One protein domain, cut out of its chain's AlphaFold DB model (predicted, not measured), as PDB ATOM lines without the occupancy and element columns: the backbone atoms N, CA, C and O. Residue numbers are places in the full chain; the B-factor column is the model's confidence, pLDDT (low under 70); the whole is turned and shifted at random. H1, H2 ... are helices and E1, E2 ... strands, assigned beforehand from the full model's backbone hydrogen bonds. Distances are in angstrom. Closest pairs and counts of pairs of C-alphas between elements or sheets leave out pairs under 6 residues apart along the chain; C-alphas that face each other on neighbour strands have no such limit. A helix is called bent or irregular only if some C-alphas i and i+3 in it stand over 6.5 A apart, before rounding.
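This is residues 48 to 184 and 367 to 382 of the 382 residues of an uncharacterized protein of Bacillus benzoevorans (UniProt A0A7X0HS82). What does the model look like? A twisted sheet of five strands curls round H1a, the longer arm of the long bent helix H1. The other arm, H1b, runs on beyond the sheet, where H2 packs on it, while H3 packs on H1a's residues 62 to 70. What makes it up? The printed part has 153 residues, mixed in class, with four named helices and five named strands in the order H1 H2 H3 E1 E2 E3 E4 H4 E5; the antiparallel sheet runs E1 E2 E3 E4 E5. How large is it? It is compact, with a radius of gyration of the C-alphas of 17.0 A, yet elongated, spanning 59 by 37 by 23 A.

Where are the strands? E1 is residues 113 to 116, E2 119 to 125, E3 138 to 149, 34.7 A from first to last C-alpha, E4 153 to 164, 35.8 A, and E5 377 to 381, ending at C-alpha 381 (-68.421, -11.746, 27.617). Where are the helices? H1, residues 48 to 81, begins at C-alpha 48 (-70.075, 1.786, 36.663); by its hydrogen bonds it was assigned as one helix, but it is bent, with C-alphas 70 and 73 6.8 A apart. Its arms H1a, residues 48 to 70, 32.8 A, and H1b, residues 73 to 81, stand at a steep tilt of 38 degrees. H2 is residues 87 to 97, H3 100 to 108 and H4 165 to 173.

How do the strands pair? E1 to E4 form a meander, each strand the antiparallel neighbour of the one before, with N 113 and O 121 at 3.2 A, N 122 and O 146 at 2.9 A, and N 143 and O 159 at 2.8 A. Edge strand E5 is antiparallel to E4, with N 160 and O 380 at 2.8 A. What is on the sheet? H1a is on one face, giving two layers, a helix and a sheet; its closest C-alphas to E3 are those of Ala 52 and Gly 147, 4.1 A apart. H3 only grazes the sheet with residues 104 to 108, and H4 with 165 to 168. How do the helices meet? H1a touches H3 at Phe 63 and Leu 107, closest C-alphas 6.1 A apart, and H1b touches H2 at Pro 74 and Val 94, 5.3 A. In H1a, H1b, H2, H3 and H4 every O i to N i+4 pair is within hydrogen-bond range.

Where is the chain cut? Residues 185 to 366 are not printed, and C-alphas 184 and 367 are 11.9 A apart. Which link is long? E2 to E3, with 12 residues between them. Where is confidence low? The pLDDT is under 70 at residues 128 to 136, 171 to 184 and 367 to 382.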
ATOM      1  N   ALA A  48     -68.885   2.291  37.348       77.06
ATOM      2  CA  ALA A  48     -70.075   1.786  36.663       77.06
ATOM      3  C   ALA A  48     -69.796   0.456  35.937       77.06
ATOM      4  O   ALA A  48     -70.672  -0.406  35.886       77.06
ATOM      5  N   LEU A  49     -68.585   0.277  35.400       77.31
ATOM      6  CA  LEU A  49     -68.148  -0.988  34.809       77.31
ATOM      7  C   LEU A  49     -68.016  -2.078  35.881       77.31
ATOM      8  O   LEU A  49     -68.590  -3.149  35.708       77.31
ATOM      9  N   ASP A  50     -67.355  -1.784  37.003       74.12
ATOM     10  CA  ASP A  50     -67.215  -2.712  38.130       74.12
ATOM     11  C   ASP A  50     -68.599  -3.167  38.643       74.12
ATOM     12  O   ASP A  50     -68.816  -4.350  38.900       74.12
ATOM     13  N   LEU A  51     -69.581  -2.258  38.725       78.69
ATOM     14  CA  LEU A  51     -70.966  -2.601  39.082       78.69
ATOM     15  C   LEU A  51     -71.642  -3.512  38.049       78.69
ATOM     16  O   LEU A  51     -72.362  -4.442  38.422       78.69
ATOM     17  N   ALA A  52     -71.417  -3.269  36.756       75.88
ATOM     18  CA  ALA A  52     -71.921  -4.145  35.705       75.88
ATOM     19  C   ALA A  52     -71.297  -5.551  35.812       75.88
ATOM     20  O   ALA A  52     -72.024  -6.544  35.712       75.88
ATOM     21  N   GLU A  53     -69.994  -5.653  36.097       72.44
ATOM     22  CA  GLU A  53     -69.307  -6.934  36.334       72.44
ATOM     23  C   GLU A  53     -69.884  -7.660  37.556       72.44
ATOM     24  O   GLU A  53     -70.177  -8.859  37.490       72.44
ATOM     25  N   MET A  54     -70.140  -6.931  38.648       75.62
ATOM     26  CA  MET A  54     -70.792  -7.478  39.842       75.62
ATOM     27  C   MET A  54     -72.178  -8.055  39.537       75.62
ATOM     28  O   MET A  54     -72.518  -9.122  40.050       75.62
ATOM     29  N   GLY A  55     -72.974  -7.391  38.695       78.44
ATOM     30  CA  GLY A  55     -74.285  -7.904  38.299       78.44
ATOM     31  C   GLY A  55     -74.195  -9.214  37.509       78.44
ATOM     32  O   GLY A  55     -74.946 -10.149  37.800       78.44
ATOM     33  N   VAL A  56     -73.228  -9.340  36.588       77.56
ATOM     34  CA  VAL A  56     -72.973 -10.604  35.868       77.56
ATOM     35  C   VAL A  56     -72.606 -11.720  36.845       77.56
ATOM     36  O   VAL A  56     -73.193 -12.802  36.782       77.56
ATOM     37  N   LEU A  57     -71.688 -11.449  37.773       72.38
ATOM     38  CA  LEU A  57     -71.236 -12.424  38.766       72.38
ATOM     39  C   LEU A  57     -72.375 -12.868  39.690       72.38
ATOM     40  O   LEU A  57     -72.589 -14.061  39.914       72.38
ATOM     41  N   HIS A  58     -73.137 -11.915  40.224       78.31
ATOM     42  CA  HIS A  58     -74.234 -12.236  41.127       78.31
ATOM     43  C   HIS A  58     -75.303 -13.065  40.410       78.31
ATOM     44  O   HIS A  58     -75.801 -14.050  40.963       78.31
ATOM     45  N   TYR A  59     -75.596 -12.736  39.152       82.38
ATOM     46  CA  TYR A  59     -76.503 -13.543  38.357       82.38
ATOM     47  C   TYR A  59     -75.919 -14.931  38.039       82.38
ATOM     48  O   TYR A  59     -76.649 -15.915  38.116       82.38
ATOM     49  N   GLN A  60     -74.620 -15.061  37.747       78.00
ATOM     50  CA  GLN A  60     -73.950 -16.359  37.563       78.00
ATOM     51  C   GLN A  60     -74.141 -17.269  38.785       78.00
ATOM     52  O   GLN A  60     -74.464 -18.453  38.649       78.00
ATOM     53  N   ASN A  61     -74.000 -16.704  39.981       72.00
ATOM     54  CA  ASN A  61     -74.190 -17.416  41.240       72.00
ATOM     55  C   ASN A  61     -75.651 -17.803  41.469       72.00
ATOM     56  O   ASN A  61     -75.943 -18.961  41.779       72.00
ATOM     57  N   HIS A  62     -76.571 -16.865  41.247       77.38
ATOM     58  CA  HIS A  62     -78.008 -17.119  41.289       77.38
ATOM     59  C   HIS A  62     -78.409 -18.243  40.323       77.38
ATOM     60  O   HIS A  62     -79.099 -19.192  40.704       77.38
ATOM     61  N   PHE A  63     -77.893 -18.186  39.094       80.69
ATOM     62  CA  PHE A  63     -78.087 -19.195  38.064       80.69
ATOM     63  C   PHE A  63     -77.570 -20.563  38.519       80.69
ATOM     64  O   PHE A  63     -78.296 -21.548  38.415       80.69
ATOM     65  N   LYS A  64     -76.363 -20.634  39.096       74.88
ATOM     66  CA  LYS A  64     -75.768 -21.881  39.605       74.88
ATOM     67  C   LYS A  64     -76.600 -22.513  40.722       74.88
ATOM     68  O   LYS A  64     -76.905 -23.705  40.655       74.88
ATOM     69  N   VAL A  65     -76.959 -21.728  41.740       71.25
ATOM     70  CA  VAL A  65     -77.717 -22.197  42.913       71.25
ATOM     71  C   VAL A  65     -79.092 -22.707  42.495       71.25
ATOM     72  O   VAL A  65     -79.488 -23.810  42.881       71.25
ATOM     73  N   ASN A  66     -79.799 -21.943  41.660       75.56
ATOM     74  CA  ASN A  66     -81.126 -22.329  41.203       75.56
ATOM     75  C   ASN A  66     -81.059 -23.519  40.246       75.56
ATOM     76  O   ASN A  66     -81.773 -24.497  40.457       75.56
ATOM     77  N   ALA A  67     -80.153 -23.516  39.266       77.56
ATOM     78  CA  ALA A  67     -79.979 -24.660  38.377       77.56
ATOM     79  C   ALA A  67     -79.701 -25.945  39.170       77.56
ATOM     80  O   ALA A  67     -80.375 -26.946  38.948       77.56
ATOM     81  N   TYR A  68     -78.800 -25.910  40.158       74.38
ATOM     82  CA  TYR A  68     -78.535 -27.065  41.020       74.38
ATOM     83  C   TYR A  68     -79.785 -27.518  41.791       74.38
ATOM     84  O   TYR A  68     -80.133 -28.699  41.758       74.38
ATOM     85  N   LYS A  69     -80.485 -26.585  42.453       78.31
ATOM     86  CA  LYS A  69     -81.709 -26.861  43.225       78.31
ATOM     87  C   LYS A  69     -82.754 -27.608  42.388       78.31
ATOM     88  O   LYS A  69     -83.321 -28.587  42.870       78.31
ATOM     89  N   TYR A  70     -82.981 -27.165  41.152       79.69
ATOM     90  CA  TYR A  70     -83.993 -27.742  40.262       79.69
ATOM     91  C   TYR A  70     -83.520 -29.000  39.530       79.69
ATOM     92  O   TYR A  70     -84.330 -29.882  39.263       79.69
ATOM     93  N   LEU A  71     -82.225 -29.123  39.232       80.81
ATOM     94  CA  LEU A  71     -81.680 -30.274  38.506       80.81
ATOM     95  C   LEU A  71     -81.371 -31.463  39.414       80.81
ATOM     96  O   LEU A  71     -81.380 -32.594  38.936       80.81
ATOM     97  N   LYS A  72     -81.137 -31.245  40.713       81.62
ATOM     98  CA  LYS A  72     -80.725 -32.306  41.640       81.62
ATOM     99  C   LYS A  72     -81.692 -33.490  41.671       81.62
ATOM    100  O   LYS A  72     -81.271 -34.620  41.443       81.62
ATOM    101  N   ILE A  73     -82.979 -33.244  41.922       81.31
ATOM    102  CA  ILE A  73     -83.988 -34.311  42.037       81.31
ATOM    103  C   ILE A  73     -84.182 -35.052  40.700       81.31
ATOM    104  O   ILE A  73     -84.138 -36.289  40.706       81.31
ATOM    105  N   PRO A  74     -84.355 -34.362  39.550       83.31
ATOM    106  CA  PRO A  74     -84.372 -35.004  38.235       83.31
ATOM    107  C   PRO A  74     -83.133 -35.856  37.964       83.31
ATOM    108  O   PRO A  74     -83.268 -36.983  37.486       83.31
ATOM    109  N   ILE A  75     -81.942 -35.357  38.315       83.06
ATOM    110  CA  ILE A  75     -80.679 -36.087  38.167       83.06
ATOM    111  C   ILE A  75     -80.698 -37.346  39.025       83.06
ATOM    112  O   ILE A  75     -80.624 -38.436  38.467       83.06
ATOM    113  N   GLU A  76     -80.875 -37.241  40.340       82.75
ATOM    114  CA  GLU A  76     -80.892 -38.396  41.252       82.75
ATOM    115  C   GLU A  76     -81.934 -39.453  40.835       82.75
ATOM    116  O   GLU A  76     -81.663 -40.657  40.851       82.75
ATOM    117  N   THR A  77     -83.110 -39.012  40.384       84.81
ATOM    118  CA  THR A  77     -84.187 -39.894  39.910       84.81
ATOM    119  C   THR A  77     -83.802 -40.603  38.610       84.81
ATOM    120  O   THR A  77     -83.913 -41.830  38.515       84.81
ATOM    121  N   ALA A  78     -83.298 -39.863  37.619       85.12
ATOM    122  CA  ALA A  78     -82.816 -40.428  36.360       85.12
ATOM    123  C   ALA A  78     -81.661 -41.413  36.593       85.12
ATOM    124  O   ALA A  78     -81.630 -42.492  36.005       85.12
ATOM    125  N   MET A  79     -80.745 -41.080  37.502       79.75
ATOM    126  CA  MET A  79     -79.581 -41.892  37.863       79.75
ATOM    127  C   MET A  79     -79.972 -43.238  38.470       79.75
ATOM    128  O   MET A  79     -79.389 -44.266  38.115       79.75
ATOM    129  N   ASN A  80     -80.974 -43.242  39.352       81.31
ATOM    130  CA  ASN A  80     -81.489 -44.458  39.974       81.31
ATOM    131  C   ASN A  80     -82.219 -45.354  38.965       81.31
ATOM    132  O   ASN A  80     -82.019 -46.570  38.969       81.31
ATOM    133  N   ASN A  81     -83.005 -44.756  38.066       80.12
ATOM    134  CA  ASN A  81     -83.774 -45.492  37.060       80.12
ATOM    135  C   ASN A  81     -82.898 -46.037  35.918       80.12
ATOM    136  O   ASN A  81     -83.176 -47.108  35.385       80.12
ATOM    137  N   ALA A  82     -81.818 -45.332  35.572       79.75
ATOM    138  CA  ALA A  82     -80.935 -45.634  34.443       79.75
ATOM    139  C   ALA A  82     -79.539 -46.113  34.897       79.75
ATOM    140  O   ALA A  82     -78.534 -45.871  34.225       79.75
ATOM    141  N   LYS A  83     -79.440 -46.784  36.056       72.62
ATOM    142  CA  LYS A  83     -78.168 -47.095  36.743       72.62
ATOM    143  C   LYS A  83     -77.106 -47.753  35.842       72.62
ATOM    144  O   LYS A  83     -75.937 -47.375  35.916       72.62
ATOM    145  N   ASN A  84     -77.525 -48.644  34.937       75.38
ATOM    146  CA  ASN A  84     -76.659 -49.391  34.009       75.38
ATOM    147  C   ASN A  84     -76.721 -48.904  32.546       75.38
ATOM    148  O   ASN A  84     -76.196 -49.571  31.655       75.38
ATOM    149  N   ASP A  85     -77.377 -47.777  32.278       80.88
ATOM    150  CA  ASP A  85     -77.518 -47.230  30.929       80.88
ATOM    151  C   ASP A  85     -76.383 -46.262  30.558       80.88
ATOM    152  O   ASP A  85     -75.604 -45.792  31.397       80.88
ATOM    153  N   THR A  86     -76.303 -45.950  29.263       83.12
ATOM    154  CA  THR A  86     -75.356 -44.979  28.707       83.12
ATOM    155  C   THR A  86     -75.634 -43.559  29.210       83.12
ATOM    156  O   THR A  86     -76.774 -43.203  29.510       83.12
ATOM    157  N   MET A  87     -74.597 -42.714  29.246       76.25
ATOM    158  CA  MET A  87     -74.716 -41.315  29.686       76.25
ATOM    159  C   MET A  87     -75.775 -40.536  28.896       76.25
ATOM    160  O   MET A  87     -76.554 -39.790  29.476       76.25
ATOM    161  N   LYS A  88     -75.882 -40.801  27.589       79.75
ATOM    162  CA  LYS A  88     -76.910 -40.210  26.726       79.75
ATOM    163  C   LYS A  88     -78.335 -40.505  27.215       79.75
ATOM    164  O   LYS A  88     -79.125 -39.588  27.368       79.75
ATOM    165  N   LYS A  89     -78.643 -41.766  27.542       80.19
ATOM    166  CA  LYS A  89     -79.969 -42.138  28.066       80.19
ATOM    167  C   LYS A  89     -80.246 -41.546  29.447       80.19
ATOM    168  O   LYS A  89     -81.384 -41.198  29.741       80.19
ATOM    169  N   LYS A  90     -79.217 -41.447  30.297       79.50
ATOM    170  CA  LYS A  90     -79.322 -40.777  31.603       79.50
ATOM    171  C   LYS A  90     -79.698 -39.313  31.414       79.50
ATOM    172  O   LYS A  90     -80.598 -38.831  32.090       79.50
ATOM    173  N   LEU A  91     -79.066 -38.642  30.458       78.50
ATOM    174  CA  LEU A  91     -79.349 -37.254  30.141       78.50
ATOM    175  C   LEU A  91     -80.759 -37.058  29.560       78.50
ATOM    176  O   LEU A  91     -81.485 -36.184  30.025       78.50
ATOM    177  N   ASP A  92     -81.186 -37.922  28.636       81.00
ATOM    178  CA  ASP A  92     -82.557 -37.919  28.101       81.00
ATOM    179  C   ASP A  92     -83.601 -38.071  29.227       81.00
ATOM    180  O   ASP A  92     -84.631 -37.396  29.229       81.00
ATOM    181  N   ALA A  93     -83.318 -38.918  30.224       81.75
ATOM    182  CA  ALA A  93     -84.176 -39.094  31.395       81.75
ATOM    183  C   ALA A  93     -84.193 -37.859  32.313       81.75
ATOM    184  O   ALA A  93     -85.258 -37.503  32.812       81.75
ATOM    185  N   VAL A  94     -83.057 -37.174  32.501       82.75
ATOM    186  CA  VAL A  94     -83.009 -35.888  33.222       82.75
ATOM    187  C   VAL A  94     -83.873 -34.852  32.512       82.75
ATOM    188  O   VAL A  94     -84.701 -34.208  33.151       82.75
ATOM    189  N   TYR A  95     -83.745 -34.736  31.189       81.06
ATOM    190  CA  TYR A  95     -84.552 -33.809  30.400       81.06
ATOM    191  C   TYR A  95     -86.049 -34.124  30.440       81.06
ATOM    192  O   TYR A  95     -86.854 -33.196  30.433       81.06
ATOM    193  N   GLY A  96     -86.428 -35.403  30.495       80.50
ATOM    194  CA  GLY A  96     -87.829 -35.819  30.615       80.50
ATOM    195  C   GLY A  96     -88.453 -35.543  31.987       80.50
ATOM    196  O   GLY A  96     -89.675 -35.477  32.091       80.50
ATOM    197  N   LEU A  97     -87.630 -35.382  33.027       82.06
ATOM    198  CA  LEU A  97     -88.054 -35.081  34.398       82.06
ATOM    199  C   LEU A  97     -87.960 -33.589  34.746       82.06
ATOM    200  O   LEU A  97     -88.409 -33.184  35.816       82.06
ATOM    201  N   LEU A  98     -87.344 -32.788  33.878       80.75
ATOM    202  CA  LEU A  98     -87.144 -31.369  34.109       80.75
ATOM    203  C   LEU A  98     -88.423 -30.584  33.807       80.75
ATOM    204  O   LEU A  98     -88.873 -30.543  32.660       80.75
ATOM    205  N   ASP A  99     -88.939 -29.879  34.810       80.62
ATOM    206  CA  ASP A  99     -89.926 -28.830  34.579       80.62
ATOM    207  C   ASP A  99     -89.220 -27.568  34.058       80.62
ATOM    208  O   ASP A  99     -88.516 -26.858  34.784       80.62
ATOM    209  N   LYS A 100     -89.351 -27.331  32.750       78.06
ATOM    210  CA  LYS A 100     -88.722 -26.191  32.077       78.06
ATOM    211  C   LYS A 100     -89.354 -24.867  32.490       78.06
ATOM    212  O   LYS A 100     -88.641 -23.869  32.509       78.06
ATOM    213  N   GLU A 101     -90.649 -24.847  32.799       78.50
ATOM    214  CA  GLU A 101     -91.359 -23.609  33.133       78.50
ATOM    215  C   GLU A 101     -90.913 -23.095  34.504       78.50
ATOM    216  O   GLU A 101     -90.538 -21.927  34.621       78.50
ATOM    217  N   ASP A 102     -90.828 -23.987  35.495       77.81
ATOM    218  CA  ASP A 102     -90.374 -23.654  36.851       77.81
ATOM    219  C   ASP A 102     -88.920 -23.163  36.879       77.81
ATOM    220  O   ASP A 102     -88.608 -22.141  37.499       77.81
ATOM    221  N   LEU A 103     -88.016 -23.858  36.177       77.75
ATOM    222  CA  LEU A 103     -86.614 -23.446  36.120       77.75
ATOM    223  C   LEU A 103     -86.456 -22.134  35.335       77.75
ATOM    224  O   LEU A 103     -85.694 -21.264  35.751       77.75
ATOM    225  N   THR A 104     -87.195 -21.935  34.241       79.62
ATOM    226  CA  THR A 104     -87.191 -20.652  33.522       79.62
ATOM    227  C   THR A 104     -87.695 -19.513  34.405       79.62
ATOM    228  O   THR A 104     -87.064 -18.458  34.420       79.62
ATOM    229  N   TYR A 105     -88.778 -19.708  35.161       79.88
ATOM    230  CA  TYR A 105     -89.332 -18.673  36.035       79.88
ATOM    231  C   TYR A 105     -88.312 -18.194  37.075       79.88
ATOM    232  O   TYR A 105     -88.057 -16.992  37.167       79.88
ATOM    233  N   GLU A 106     -87.650 -19.111  37.787       77.69
ATOM    234  CA  GLU A 106     -86.671 -18.705  38.804       77.69
ATOM    235  C   GLU A 106     -85.362 -18.185  38.235       77.69
ATOM    236  O   GLU A 106     -84.701 -17.368  38.869       77.69
ATOM    237  N   LEU A 107     -84.973 -18.599  37.030       77.88
ATOM    238  CA  LEU A 107     -83.824 -17.990  36.364       77.88
ATOM    239  C   LEU A 107     -84.137 -16.579  35.847       77.88
ATOM    240  O   LEU A 107     -83.217 -15.767  35.742       77.88
ATOM    241  N   LEU A 108     -85.402 -16.280  35.536       80.44
ATOM    242  CA  LEU A 108     -85.852 -14.957  35.090       80.44
ATOM    243  C   LEU A 108     -86.081 -13.980  36.247       80.44
ATOM    244  O   LEU A 108     -85.959 -12.771  36.061       80.44
ATOM    245  N   ASN A 109     -86.406 -14.491  37.432       79.75
ATOM    246  CA  ASN A 109     -86.736 -13.680  38.592       79.75
ATOM    247  C   ASN A 109     -85.476 -13.242  39.356       79.75
ATOM    248  O   ASN A 109     -85.173 -13.743  40.436       79.75
ATOM    249  N   PHE A 110     -84.726 -12.300  38.780       80.81
ATOM    250  CA  PHE A 110     -83.563 -11.698  39.429       80.81
ATOM    251  C   PHE A 110     -83.833 -10.219  39.747       80.81
ATOM    252  O   PHE A 110     -83.991  -9.416  38.827       80.81
ATOM    253  N   PRO A 111     -83.930  -9.831  41.031       76.44
ATOM    254  CA  PRO A 111     -84.269  -8.463  41.390       76.44
ATOM    255  C   PRO A 111     -83.091  -7.514  41.160       76.44
ATOM    256  O   PRO A 111     -81.947  -7.843  41.488       76.44
ATOM    257  N   LYS A 112     -83.396  -6.292  40.704       81.31
ATOM    258  CA  LYS A 112     -82.455  -5.165  40.724       81.31
ATOM    259  C   LYS A 112     -81.860  -5.006  42.126       81.31
ATOM    260  O   LYS A 112     -82.576  -5.105  43.131       81.31
ATOM    261  N   ARG A 113     -80.558  -4.726  42.202       78.62
ATOM    262  CA  ARG A 113     -79.853  -4.509  43.469       78.62
ATOM    263  C   ARG A 113     -79.290  -3.097  43.531       78.62
ATOM    264  O   ARG A 113     -78.571  -2.652  42.644       78.62
ATOM    265  N   THR A 114     -79.613  -2.419  44.622       80.62
ATOM    266  CA  THR A 114     -79.028  -1.134  44.999       80.62
ATOM    267  C   THR A 114     -77.941  -1.406  46.031       80.62
ATOM    268  O   THR A 114     -78.226  -2.024  47.058       80.62
ATOM    269  N   ILE A 115     -76.710  -0.996  45.730       70.56
ATOM    270  CA  ILE A 115     -75.553  -1.137  46.621       70.56
ATOM    271  C   ILE A 115     -75.561  -0.011  47.654       70.56
ATOM    272  O   ILE A 115     -75.403  -0.263  48.846       70.56
ATOM    273  N   ASP A 116     -75.817   1.217  47.206       76.19
ATOM    274  CA  ASP A 116     -76.035   2.386  48.058       76.19
ATOM    275  C   ASP A 116     -76.902   3.439  47.343       76.19
ATOM    276  O   ASP A 116     -77.436   3.200  46.261       76.19
ATOM    277  N   GLU A 117     -77.071   4.619  47.946       78.25
ATOM    278  CA  GLU A 117     -77.884   5.710  47.388       78.25
ATOM    279  C   GLU A 117     -77.407   6.207  46.007       78.25
ATOM    280  O   GLU A 117     -78.121   6.964  45.339       78.25
ATOM    281  N   HIS A 118     -76.197   5.841  45.580       83.25
ATOM    282  CA  HIS A 118     -75.532   6.322  44.371       83.25
ATOM    283  C   HIS A 118     -75.019   5.198  43.462       83.25
ATOM    284  O   HIS A 118     -74.542   5.510  42.374       83.25
ATOM    285  N   ALA A 119     -75.124   3.931  43.855       82.75
ATOM    286  CA  ALA A 119     -74.609   2.786  43.115       82.75
ATOM    287  C   ALA A 119     -75.670   1.686  43.004       82.75
ATOM    288  O   ALA A 119     -76.174   1.177  44.009       82.75
ATOM    289  N   ASP A 120     -75.991   1.278  41.777       87.75
ATOM    290  CA  ASP A 120     -76.866   0.136  41.520       87.75
ATOM    291  C   ASP A 120     -76.410  -0.690  40.316       87.75
ATOM    292  O   ASP A 120     -75.658  -0.211  39.468       87.75
ATOM    293  N   TYR A 121     -76.864  -1.941  40.252       88.31
ATOM    294  CA  TYR A 121     -76.838  -2.701  39.010       88.31
ATOM    295  C   TYR A 121     -78.172  -3.386  38.747       88.31
ATOM    296  O   TYR A 121     -78.921  -3.748  39.665       88.31
ATOM    297  N   ASP A 122     -78.448  -3.591  37.467       91.19
ATOM    298  CA  ASP A 122     -79.646  -4.252  36.978       91.19
ATOM    299  C   ASP A 122     -79.279  -5.298  35.925       91.19
ATOM    300  O   ASP A 122     -78.532  -5.011  34.991       91.19
ATOM    301  N   VAL A 123     -79.797  -6.516  36.079       89.88
ATOM    302  CA  VAL A 123     -79.499  -7.630  35.174       89.88
ATOM    303  C   VAL A 123     -80.747  -7.968  34.380       89.88
ATOM    304  O   VAL A 123     -81.744  -8.445  34.915       89.88
ATOM    305  N   THR A 124     -80.672  -7.763  33.070       90.00
ATOM    306  CA  THR A 124     -81.735  -8.071  32.116       90.00
ATOM    307  C   THR A 124     -81.378  -9.303  31.297       90.00
ATOM    308  O   THR A 124     -80.304  -9.387  30.707       90.00
ATOM    309  N   ILE A 125     -82.304 -10.251  31.180       87.00
ATOM    310  CA  ILE A 125     -82.128 -11.430  30.325       87.00
ATOM    311  C   ILE A 125     -82.554 -11.075  28.899       87.00
ATOM    312  O   ILE A 125     -83.703 -10.711  28.653       87.00
ATOM    313  N   LYS A 126     -81.628 -11.182  27.940       81.94
ATOM    314  CA  LYS A 126     -81.839 -10.723  26.555       81.94
ATOM    315  C   LYS A 126     -82.758 -11.627  25.737       81.94
ATOM    316  O   LYS A 126     -83.352 -11.173  24.764       81.94
ATOM    317  N   ASN A 127     -82.841 -12.909  26.087       74.25
ATOM    318  CA  ASN A 127     -83.669 -13.873  25.372       74.25
ATOM    319  C   ASN A 127     -84.102 -15.014  26.302       74.25
ATOM    320  O   ASN A 127     -83.357 -15.967  26.524       74.25
ATOM    321  N   SER A 128     -85.320 -14.930  26.838       64.31
ATOM    322  CA  SER A 128     -85.895 -15.977  27.693       64.31
ATOM    323  C   SER A 128     -86.084 -17.308  26.956       64.31
ATOM    324  O   SER A 128     -86.011 -18.369  27.571       64.31
ATOM    325  N   ASN A 129     -86.246 -17.281  25.628       62.31
ATOM    326  CA  ASN A 129     -86.474 -18.482  24.823       62.31
ATOM    327  C   ASN A 129     -85.199 -19.314  24.592       62.31
ATOM    328  O   ASN A 129     -85.297 -20.429  24.087       62.31
ATOM    329  N   SER A 130     -84.010 -18.798  24.936       55.97
ATOM    330  CA  SER A 130     -82.730 -19.492  24.722       55.97
ATOM    331  C   SER A 130     -82.151 -20.152  25.975       55.97
ATOM    332  O   SER A 130     -81.039 -20.664  25.900       55.97
ATOM    333  N   ILE A 131     -82.871 -20.143  27.108       63.94
ATOM    334  CA  ILE A 131     -82.359 -20.643  28.400       63.94
ATOM    335  C   ILE A 131     -81.981 -22.134  28.318       63.94
ATOM    336  O   ILE A 131     -80.999 -22.566  28.922       63.94
ATOM    337  N   PHE A 132     -82.701 -22.916  27.504       63.91
ATOM    338  CA  PHE A 132     -82.428 -24.337  27.294       63.91
ATOM    339  C   PHE A 132     -82.051 -24.637  25.849       63.91
ATOM    340  O   PHE A 132     -82.867 -24.471  24.943       63.91
ATOM    341  N   SER A 133     -80.856 -25.193  25.651       62.56
ATOM    342  CA  SER A 133     -80.492 -25.863  24.405       62.56
ATOM    343  C   SER A 133     -80.298 -27.353  24.679       62.56
ATOM    344  O   SER A 133     -79.310 -27.776  25.271       62.56
ATOM    345  N   THR A 134     -81.253 -28.171  24.237       55.75
ATOM    346  CA  THR A 134     -81.149 -29.639  24.312       55.75
ATOM    347  C   THR A 134     -80.173 -30.214  23.287       55.75
ATOM    348  O   THR A 134     -79.889 -31.402  23.325       55.75
ATOM    349  N   GLU A 135     -79.690 -29.407  22.341       58.81
ATOM    350  CA  GLU A 135     -78.817 -29.884  21.263       58.81
ATOM    351  C   GLU A 135     -77.360 -30.074  21.711       58.81
ATOM    352  O   GLU A 135     -76.620 -30.785  21.040       58.81
ATOM    353  N   ASN A 136     -76.953 -29.479  22.840       63.59
ATOM    354  CA  ASN A 136     -75.554 -29.445  23.282       63.59
ATOM    355  C   ASN A 136     -75.341 -29.806  24.762       63.59
ATOM    356  O   ASN A 136     -74.303 -29.451  25.316       63.59
ATOM    357  N   ASP A 137     -76.306 -30.457  25.416       75.19
ATOM    358  CA  ASP A 137     -76.200 -30.887  26.822       75.19
ATOM    359  C   ASP A 137     -75.903 -29.728  27.801       75.19
ATOM    360  O   ASP A 137     -75.263 -29.892  28.848       75.19
ATOM    361  N   LYS A 138     -76.364 -28.522  27.436       78.50
ATOM    362  CA  LYS A 138     -76.046 -27.255  28.099       78.50
ATOM    363  C   LYS A 138     -77.287 -26.415  28.375       78.50
ATOM    364  O   LYS A 138     -78.212 -26.334  27.569       78.50
ATOM    365  N   ILE A 139     -77.261 -25.719  29.502       79.69
ATOM    366  CA  ILE A 139     -78.211 -24.655  29.838       79.69
ATOM    367  C   ILE A 139     -77.452 -23.349  29.657       79.69
ATOM    368  O   ILE A 139     -76.377 -23.197  30.230       79.69
ATOM    369  N   SER A 140     -77.961 -22.438  28.834       81.25
ATOM    370  CA  SER A 140     -77.260 -21.197  28.500       81.25
ATOM    371  C   SER A 140     -78.189 -20.006  28.606       81.25
ATOM    372  O   SER A 140     -79.232 -19.999  27.966       81.25
ATOM    373  N   VAL A 141     -77.805 -18.964  29.330       84.44
ATOM    374  CA  VAL A 141     -78.601 -17.739  29.437       84.44
ATOM    375  C   VAL A 141     -77.780 -16.532  29.022       84.44
ATOM    376  O   VAL A 141     -76.631 -16.375  29.424       84.44
ATOM    377  N   ASN A 142     -78.377 -15.693  28.179       85.88
ATOM    378  CA  ASN A 142     -77.786 -14.435  27.744       85.88
ATOM    379  C   ASN A 142     -78.338 -13.308  28.606       85.88
ATOM    380  O   ASN A 142     -79.549 -13.063  28.601       85.88
ATOM    381  N   ILE A 143     -77.450 -12.615  29.304       88.44
ATOM    382  CA  ILE A 143     -77.774 -11.497  30.177       88.44
ATOM    383  C   ILE A 143     -77.080 -10.217  29.717       88.44
ATOM    384  O   ILE A 143     -76.101 -10.241  28.972       88.44
ATOM    385  N   SER A 144     -77.620  -9.102  30.180       91.25
ATOM    386  CA  SER A 144     -77.064  -7.764  30.086       91.25
ATOM    387  C   SER A 144     -77.093  -7.178  31.487       91.25
ATOM    388  O   SER A 144     -78.159  -7.124  32.095       91.25
ATOM    389  N   SER A 145     -75.943  -6.796  32.014       90.38
ATOM    390  CA  SER A 145     -75.815  -6.173  33.324       90.38
ATOM    391  C   SER A 145     -75.503  -4.696  33.142       90.38
ATOM    392  O   SER A 145     -74.504  -4.353  32.514       90.38
ATOM    393  N   LEU A 146     -76.368  -3.826  33.650       93.19
ATOM    394  CA  LEU A 146     -76.219  -2.376  33.627       93.19
ATOM    395  C   LEU A 146     -75.774  -1.910  35.012       93.19
ATOM    396  O   LEU A 146     -76.555  -2.011  35.952       93.19
ATOM    397  N   GLY A 147     -74.557  -1.386  35.132       89.88
ATOM    398  CA  GLY A 147     -74.082  -0.706  36.334       89.88
ATOM    399  C   GLY A 147     -74.323   0.799  36.242       89.88
ATOM    400  O   GLY A 147     -74.033   1.412  35.210       89.88
ATOM    401  N   THR A 148     -74.839   1.399  37.315       90.81
ATOM    402  CA  THR A 148     -75.181   2.825  37.388       90.81
ATOM    403  C   THR A 148     -74.504   3.487  38.583       90.81
ATOM    404  O   THR A 148     -74.676   3.051  39.718       90.81
ATOM    405  N   ILE A 149     -73.807   4.598  38.333       87.62
ATOM    406  CA  ILE A 149     -73.224   5.482  39.347       87.62
ATOM    407  C   ILE A 149     -73.888   6.862  39.259       87.62
ATOM    408  O   ILE A 149     -73.992   7.444  38.180       87.62
ATOM    409  N   HIS A 150     -74.336   7.397  40.400       82.56
ATOM    410  CA  HIS A 150     -74.982   8.705  40.576       82.56
ATOM    411  C   HIS A 150     -76.131   8.996  39.591       82.56
ATOM    412  O   HIS A 150     -76.398  10.153  39.267       82.56
ATOM    413  N   SER A 151     -76.829   7.958  39.112       77.44
ATOM    414  CA  SER A 151     -77.905   8.010  38.101       77.44
ATOM    415  C   SER A 151     -77.527   8.575  36.717       77.44
ATOM    416  O   SER A 151     -78.362   8.548  35.814       77.44
ATOM    417  N   ASP A 152     -76.296   9.060  36.530       84.19
ATOM    418  CA  ASP A 152     -75.839   9.759  35.322       84.19
ATOM    419  C   ASP A 152     -74.800   8.970  34.517       84.19
ATOM    420  O   ASP A 152     -74.717   9.124  33.298       84.19
ATOM    421  N   THR A 153     -74.026   8.114  35.185       88.38
ATOM    422  CA  THR A 153     -72.956   7.331  34.570       88.38
ATOM    423  C   THR A 153     -73.372   5.873  34.526       88.38
ATOM    424  O   THR A 153     -73.682   5.282  35.559       88.38
ATOM    425  N   GLN A 154     -73.397   5.304  33.326       92.38
ATOM    426  CA  GLN A 154     -73.868   3.949  33.076       92.38
ATOM    427  C   GLN A 154     -72.861   3.188  32.226       92.38
ATOM    428  O   GLN A 154     -72.336   3.735  31.257       92.38
ATOM    429  N   ASN A 155     -72.639   1.923  32.567       87.62
ATOM    430  CA  ASN A 155     -71.915   0.976  31.731       87.62
ATOM    431  C   ASN A 155     -72.669  -0.346  31.686       87.62
ATOM    432  O   ASN A 155     -73.321  -0.741  32.650       87.62
ATOM    433  N   THR A 156     -72.603  -1.017  30.542       88.31
ATOM    434  CA  THR A 156     -73.313  -2.274  30.315       88.31
ATOM    435  C   THR A 156     -72.329  -3.353  29.917       88.31
ATOM    436  O   THR A 156     -71.456  -3.116  29.085       88.31
ATOM    437  N   ILE A 157     -72.501  -4.539  30.492       82.00
ATOM    438  CA  ILE A 157     -71.751  -5.739  30.139       82.00
ATOM    439  C   ILE A 157     -72.728  -6.812  29.696       82.00
ATOM    440  O   ILE A 157     -73.692  -7.127  30.393       82.00
ATOM    441  N   ASP A 158     -72.440  -7.404  28.546       83.06
ATOM    442  CA  ASP A 158     -73.182  -8.539  28.032       83.06
ATOM    443  C   ASP A 158     -72.438  -9.834  28.325       83.06
ATOM    444  O   ASP A 158     -71.227  -9.933  28.126       83.06
ATOM    445  N   ALA A 159     -73.176 -10.838  28.792       79.50
ATOM    446  CA  ALA A 159     -72.600 -12.119  29.155       79.50
ATOM    447  C   ALA A 159     -73.512 -13.291  28.775       79.50
ATOM    448  O   ALA A 159     -74.734 -13.232  28.916       79.50
ATOM    449  N   THR A 160     -72.910 -14.389  28.326       80.38
ATOM    450  CA  THR A 160     -73.550 -15.704  28.209       80.38
ATOM    451  C   THR A 160     -73.055 -16.594  29.330       80.38
ATOM    452  O   THR A 160     -71.860 -16.849  29.437       80.38
ATOM    453  N   ILE A 161     -73.980 -17.115  30.121       81.88
ATOM    454  CA  ILE A 161     -73.716 -18.008  31.244       81.88
ATOM    455  C   ILE A 161     -74.131 -19.414  30.817       81.88
ATOM    456  O   ILE A 161     -75.305 -19.645  30.545       81.88
ATOM    457  N   GLU A 162     -73.175 -20.340  30.722       82.81
ATOM    458  CA  GLU A 162     -73.381 -21.727  30.283       82.81
ATOM    459  C   GLU A 162     -73.108 -22.720  31.422       82.81
ATOM    460  O   GLU A 162     -72.022 -22.720  31.995       82.81
ATOM    461  N   LEU A 163     -74.040 -23.639  31.677       79.94
ATOM    462  CA  LEU A 163     -73.877 -24.792  32.566       79.94
ATOM    463  C   LEU A 163     -73.919 -26.092  31.758       79.94
ATOM    464  O   LEU A 163     -74.864 -26.334  31.007       79.94
ATOM    465  N   SER A 164     -72.908 -26.941  31.944       82.75
ATOM    466  CA  SER A 164     -72.872 -28.299  31.389       82.75
ATOM    467  C   SER A 164     -73.649 -29.257  32.288       82.75
ATOM    468  O   SER A 164     -73.281 -29.465  33.447       82.75
ATOM    469  N   ILE A 165     -74.708 -29.874  31.759       78.81
ATOM    470  CA  ILE A 165     -75.510 -30.837  32.529       78.81
ATOM    471  C   ILE A 165     -74.707 -32.115  32.786       78.81
ATOM    472  O   ILE A 165     -74.793 -32.687  33.870       78.81
ATOM    473  N   GLN A 166     -73.873 -32.534  31.830       78.19
ATOM    474  CA  GLN A 166     -72.982 -33.679  32.014       78.19
ATOM    475  C   GLN A 166     -72.059 -33.479  33.227       78.19
ATOM    476  O   GLN A 166     -71.958 -34.365  34.074       78.19
ATOM    477  N   GLN A 167     -71.445 -32.298  33.335       74.81
ATOM    478  CA  GLN A 167     -70.565 -31.945  34.450       74.81
ATOM    479  C   GLN A 167     -71.319 -31.949  35.784       74.81
ATOM    480  O   GLN A 167     -70.843 -32.494  36.775       74.81
ATOM    481  N   LEU A 168     -72.528 -31.383  35.789       76.06
ATOM    482  CA  LEU A 168     -73.379 -31.330  36.971       76.06
ATOM    483  C   LEU A 168     -73.751 -32.730  37.479       76.06
ATOM    484  O   LEU A 168     -73.764 -32.971  38.684       76.06
ATOM    485  N   ILE A 169     -74.035 -33.659  36.562       76.00
ATOM    486  CA  ILE A 169     -74.300 -35.060  36.900       76.00
ATOM    487  C   ILE A 169     -73.061 -35.696  37.539       76.00
ATOM    488  O   ILE A 169     -73.182 -36.364  38.565       76.00
ATOM    489  N   GLU A 170     -71.876 -35.484  36.962       74.81
ATOM    490  CA  GLU A 170     -70.615 -35.986  37.522       74.81
ATOM    491  C   GLU A 170     -70.343 -35.417  38.924       74.81
ATOM    492  O   GLU A 170     -69.901 -36.156  39.808       74.81
ATOM    493  N   ASP A 171     -70.656 -34.144  39.168       69.62
ATOM    494  CA  ASP A 171     -70.510 -33.524  40.489       69.62
ATOM    495  C   ASP A 171     -71.483 -34.121  41.516       69.62
ATOM    496  O   ASP A 171     -71.074 -34.493  42.618       69.62
ATOM    497  N   ILE A 172     -72.758 -34.291  41.154       68.62
ATOM    498  CA  ILE A 172     -73.766 -34.894  42.043       68.62
ATOM    499  C   ILE A 172     -73.407 -36.349  42.377       68.62
ATOM    500  O   ILE A 172     -73.510 -36.762  43.532       68.62
ATOM    501  N   LEU A 173     -72.944 -37.119  41.389       69.75
ATOM    502  CA  LEU A 173     -72.584 -38.532  41.547       69.75
ATOM    503  C   LEU A 173     -71.414 -38.785  42.480       69.75
ATOM    504  O   LEU A 173     -71.382 -39.801  43.170       69.75
ATOM    505  N   ASN A 174     -70.434 -37.892  42.463       69.19
ATOM    506  CA  ASN A 174     -69.232 -38.048  43.265       69.19
ATOM    507  C   ASN A 174     -69.436 -37.579  44.716       69.19
ATOM    508  O   ASN A 174     -68.448 -37.370  45.417       69.19
ATOM    509  N   GLU A 175     -70.693 -37.367  45.144       56.09
ATOM    510  CA  GLU A 175     -71.071 -36.776  46.438       56.09
ATOM    511  C   GLU A 175     -70.256 -35.516  46.760       56.09
ATOM    512  O   GLU A 175     -69.984 -35.172  47.915       56.09
ATOM    513  N   LYS A 176     -69.861 -34.795  45.708       46.94
ATOM    514  CA  LYS A 176     -69.166 -33.527  45.817       46.94
ATOM    515  C   LYS A 176     -70.182 -32.509  46.316       46.94
ATOM    516  O   LYS A 176     -70.984 -31.963  45.559       46.94
ATOM    517  N   SER A 177     -70.203 -32.344  47.639       38.59
ATOM    518  CA  SER A 177     -71.145 -31.495  48.365       38.59
ATOM    519  C   SER A 177     -71.164 -30.082  47.784       38.59
ATOM    520  O   SER A 177     -70.243 -29.290  47.963       38.59
ATOM    521  N   THR A 178     -72.233 -29.761  47.069       41.00
ATOM    522  CA  THR A 178     -72.421 -28.528  46.291       41.00
ATOM    523  C   THR A 178     -73.229 -27.505  47.090       41.00
ATOM    524  O   THR A 178     -74.105 -26.817  46.581       41.00
ATOM    525  N   SER A 179     -72.917 -27.402  48.380       35.25
ATOM    526  CA  SER A 179     -73.392 -26.326  49.246       35.25
ATOM    527  C   SER A 179     -72.286 -25.279  49.356       35.25
ATOM    528  O   SER A 179     -71.423 -25.383  50.225       35.25
ATOM    529  N   GLY A 180     -72.287 -24.287  48.465       34.81
ATOM    530  CA  GLY A 180     -71.364 -23.154  48.533       34.81
ATOM    531  C   GLY A 180     -72.089 -21.847  48.241       34.81
ATOM    532  O   GLY A 180     -72.579 -21.663  47.130       34.81
ATOM    533  N   ASN A 181     -72.153 -20.956  49.235       34.47
ATOM    534  CA  ASN A 181     -72.626 -19.583  49.062       34.47
ATOM    535  C   ASN A 181     -71.505 -18.736  48.456       34.47
ATOM    536  O   ASN A 181     -70.460 -18.535  49.074       34.47
ATOM    537  N   ALA A 182     -71.757 -18.235  47.252       39.84
ATOM    538  CA  ALA A 182     -70.833 -17.487  46.406       39.84
ATOM    539  C   ALA A 182     -70.797 -15.983  46.740       39.84
ATOM    540  O   ALA A 182     -70.694 -15.121  45.871       39.84
ATOM    541  N   GLU A 183     -70.936 -15.678  48.026       33.91
ATOM    542  CA  GLU A 183     -71.138 -14.322  48.514       33.91
ATOM    543  C   GLU A 183     -69.833 -13.616  48.946       33.91
ATOM    544  O   GLU A 183     -69.844 -12.492  49.419       33.91
ATOM    545  N   ASN A 184     -68.669 -14.249  48.782       35.72
ATOM    546  CA  ASN A 184     -67.385 -13.673  49.208       35.72
ATOM    547  C   ASN A 184     -66.289 -13.735  48.140       35.72
ATOM    548  O   ASN A 184     -65.140 -13.416  48.442       35.72
ATOM    549  N   SER A 367     -72.815 -17.485  59.503       23.72
ATOM    550  CA  SER A 367     -71.784 -18.480  59.183       23.72
ATOM    551  C   SER A 367     -72.261 -19.885  58.793       23.72
ATOM    552  O   SER A 367     -72.939 -20.540  59.589       23.72
ATOM    553  N   GLN A 368     -71.736 -20.402  57.676       24.97
ATOM    554  CA  GLN A 368     -71.437 -21.825  57.482       24.97
ATOM    555  C   GLN A 368     -70.352 -22.029  56.404       24.97
ATOM    556  O   GLN A 368     -70.217 -21.252  55.467       24.97
ATOM    557  N   THR A 369     -69.517 -23.042  56.634       23.14
ATOM    558  CA  THR A 369     -68.209 -23.344  56.024       23.14
ATOM    559  C   THR A 369     -68.227 -23.694  54.532       23.14
ATOM    560  O   THR A 369     -69.095 -24.428  54.072       23.14
ATOM    561  N   LEU A 370     -67.192 -23.235  53.815       27.88
ATOM    562  CA  LEU A 370     -66.932 -23.456  52.388       27.88
ATOM    563  C   LEU A 370     -66.500 -24.909  52.099       27.88
ATOM    564  O   LEU A 370     -65.519 -25.386  52.672       27.88
ATOM    565  N   ALA A 371     -67.178 -25.580  51.164       22.52
ATOM    566  CA  ALA A 371     -66.650 -26.746  50.457       22.52
ATOM    567  C   ALA A 371     -66.352 -26.356  49.000       22.52
ATOM    568  O   ALA A 371     -67.217 -25.868  48.278       22.52
ATOM    569  N   THR A 372     -65.106 -26.568  48.586       32.75
ATOM    570  CA  THR A 372     -64.574 -26.368  47.232       32.75
ATOM    571  C   THR A 372     -65.242 -27.311  46.231       32.75
ATOM    572  O   THR A 372     -64.873 -28.483  46.204       32.75
ATOM    573  N   HIS A 373     -66.167 -26.835  45.385       31.23
ATOM    574  CA  HIS A 373     -66.671 -27.632  44.257       31.23
ATOM    575  C   HIS A 373     -66.916 -26.821  42.972       31.23
ATOM    576  O   HIS A 373     -67.724 -25.889  42.893       31.23
ATOM    577  N   THR A 374     -66.190 -27.271  41.952       35.56
ATOM    578  CA  THR A 374     -66.068 -26.839  40.560       35.56
ATOM    579  C   THR A 374     -67.305 -27.181  39.720       35.56
ATOM    580  O   THR A 374     -67.203 -27.875  38.720       35.56
ATOM    581  N   ALA A 375     -68.494 -26.701  40.086       36.75
ATOM    582  CA  ALA A 375     -69.612 -26.753  39.141       36.75
ATOM    583  C   ALA A 375     -69.476 -25.596  38.134       36.75
ATOM    584  O   ALA A 375     -69.664 -24.424  38.480       36.75
ATOM    585  N   ILE A 376     -69.076 -25.988  36.922       52.16
ATOM    586  CA  ILE A 376     -68.652 -25.194  35.763       52.16
ATOM    587  C   ILE A 376     -69.808 -24.368  35.218       52.16
ATOM    588  O   ILE A 376     -70.662 -24.867  34.483       52.16
ATOM    589  N   VAL A 377     -69.799 -23.088  35.563       47.38
ATOM    590  CA  VAL A 377     -70.586 -22.077  34.873       47.38
ATOM    591  C   VAL A 377     -69.609 -21.237  34.065       47.38
ATOM    592  O   VAL A 377     -68.882 -20.429  34.634       47.38
ATOM    593  N   ASN A 378     -69.558 -21.460  32.753       51.16
ATOM    594  CA  ASN A 378     -68.704 -20.671  31.870       51.16
ATOM    595  C   ASN A 378     -69.404 -19.356  31.552       51.16
ATOM    596  O   ASN A 378     -70.544 -19.369  31.089       51.16
ATOM    597  N   VAL A 379     -68.711 -18.240  31.755       42.47
ATOM    598  CA  VAL A 379     -69.190 -16.918  31.352       42.47
ATOM    599  C   VAL A 379     -68.425 -16.479  30.112       42.47
ATOM    600  O   VAL A 379     -67.196 -16.453  30.114       42.47
ATOM    601  N   LYS A 380     -69.141 -16.160  29.035       49.69
ATOM    602  CA  LYS A 380     -68.577 -15.535  27.835       49.69
ATOM    603  C   LYS A 380     -69.062 -14.103  27.762       49.69
ATOM    604  O   LYS A 380     -70.265 -13.885  27.683       49.69
ATOM    605  N   TYR A 381     -68.134 -13.165  27.776       46.88
ATOM    606  CA  TYR A 381     -68.421 -11.746  27.617       46.88
ATOM    607  C   TYR A 381     -68.417 -11.387  26.127       46.88
ATOM    608  O   TYR A 381     -67.617 -11.959  25.380       46.88
ATOM    609  N   HIS A 382     -69.322 -10.500  25.700       46.25
ATOM    610  CA  HIS A 382     -69.493 -10.103  24.291       46.25
ATOM    611  C   HIS A 382     -69.208  -8.632  24.044       46.25
ATOM    612  O   HIS A 382     -69.525  -7.818  24.941       46.25
TER     613      HIS A 382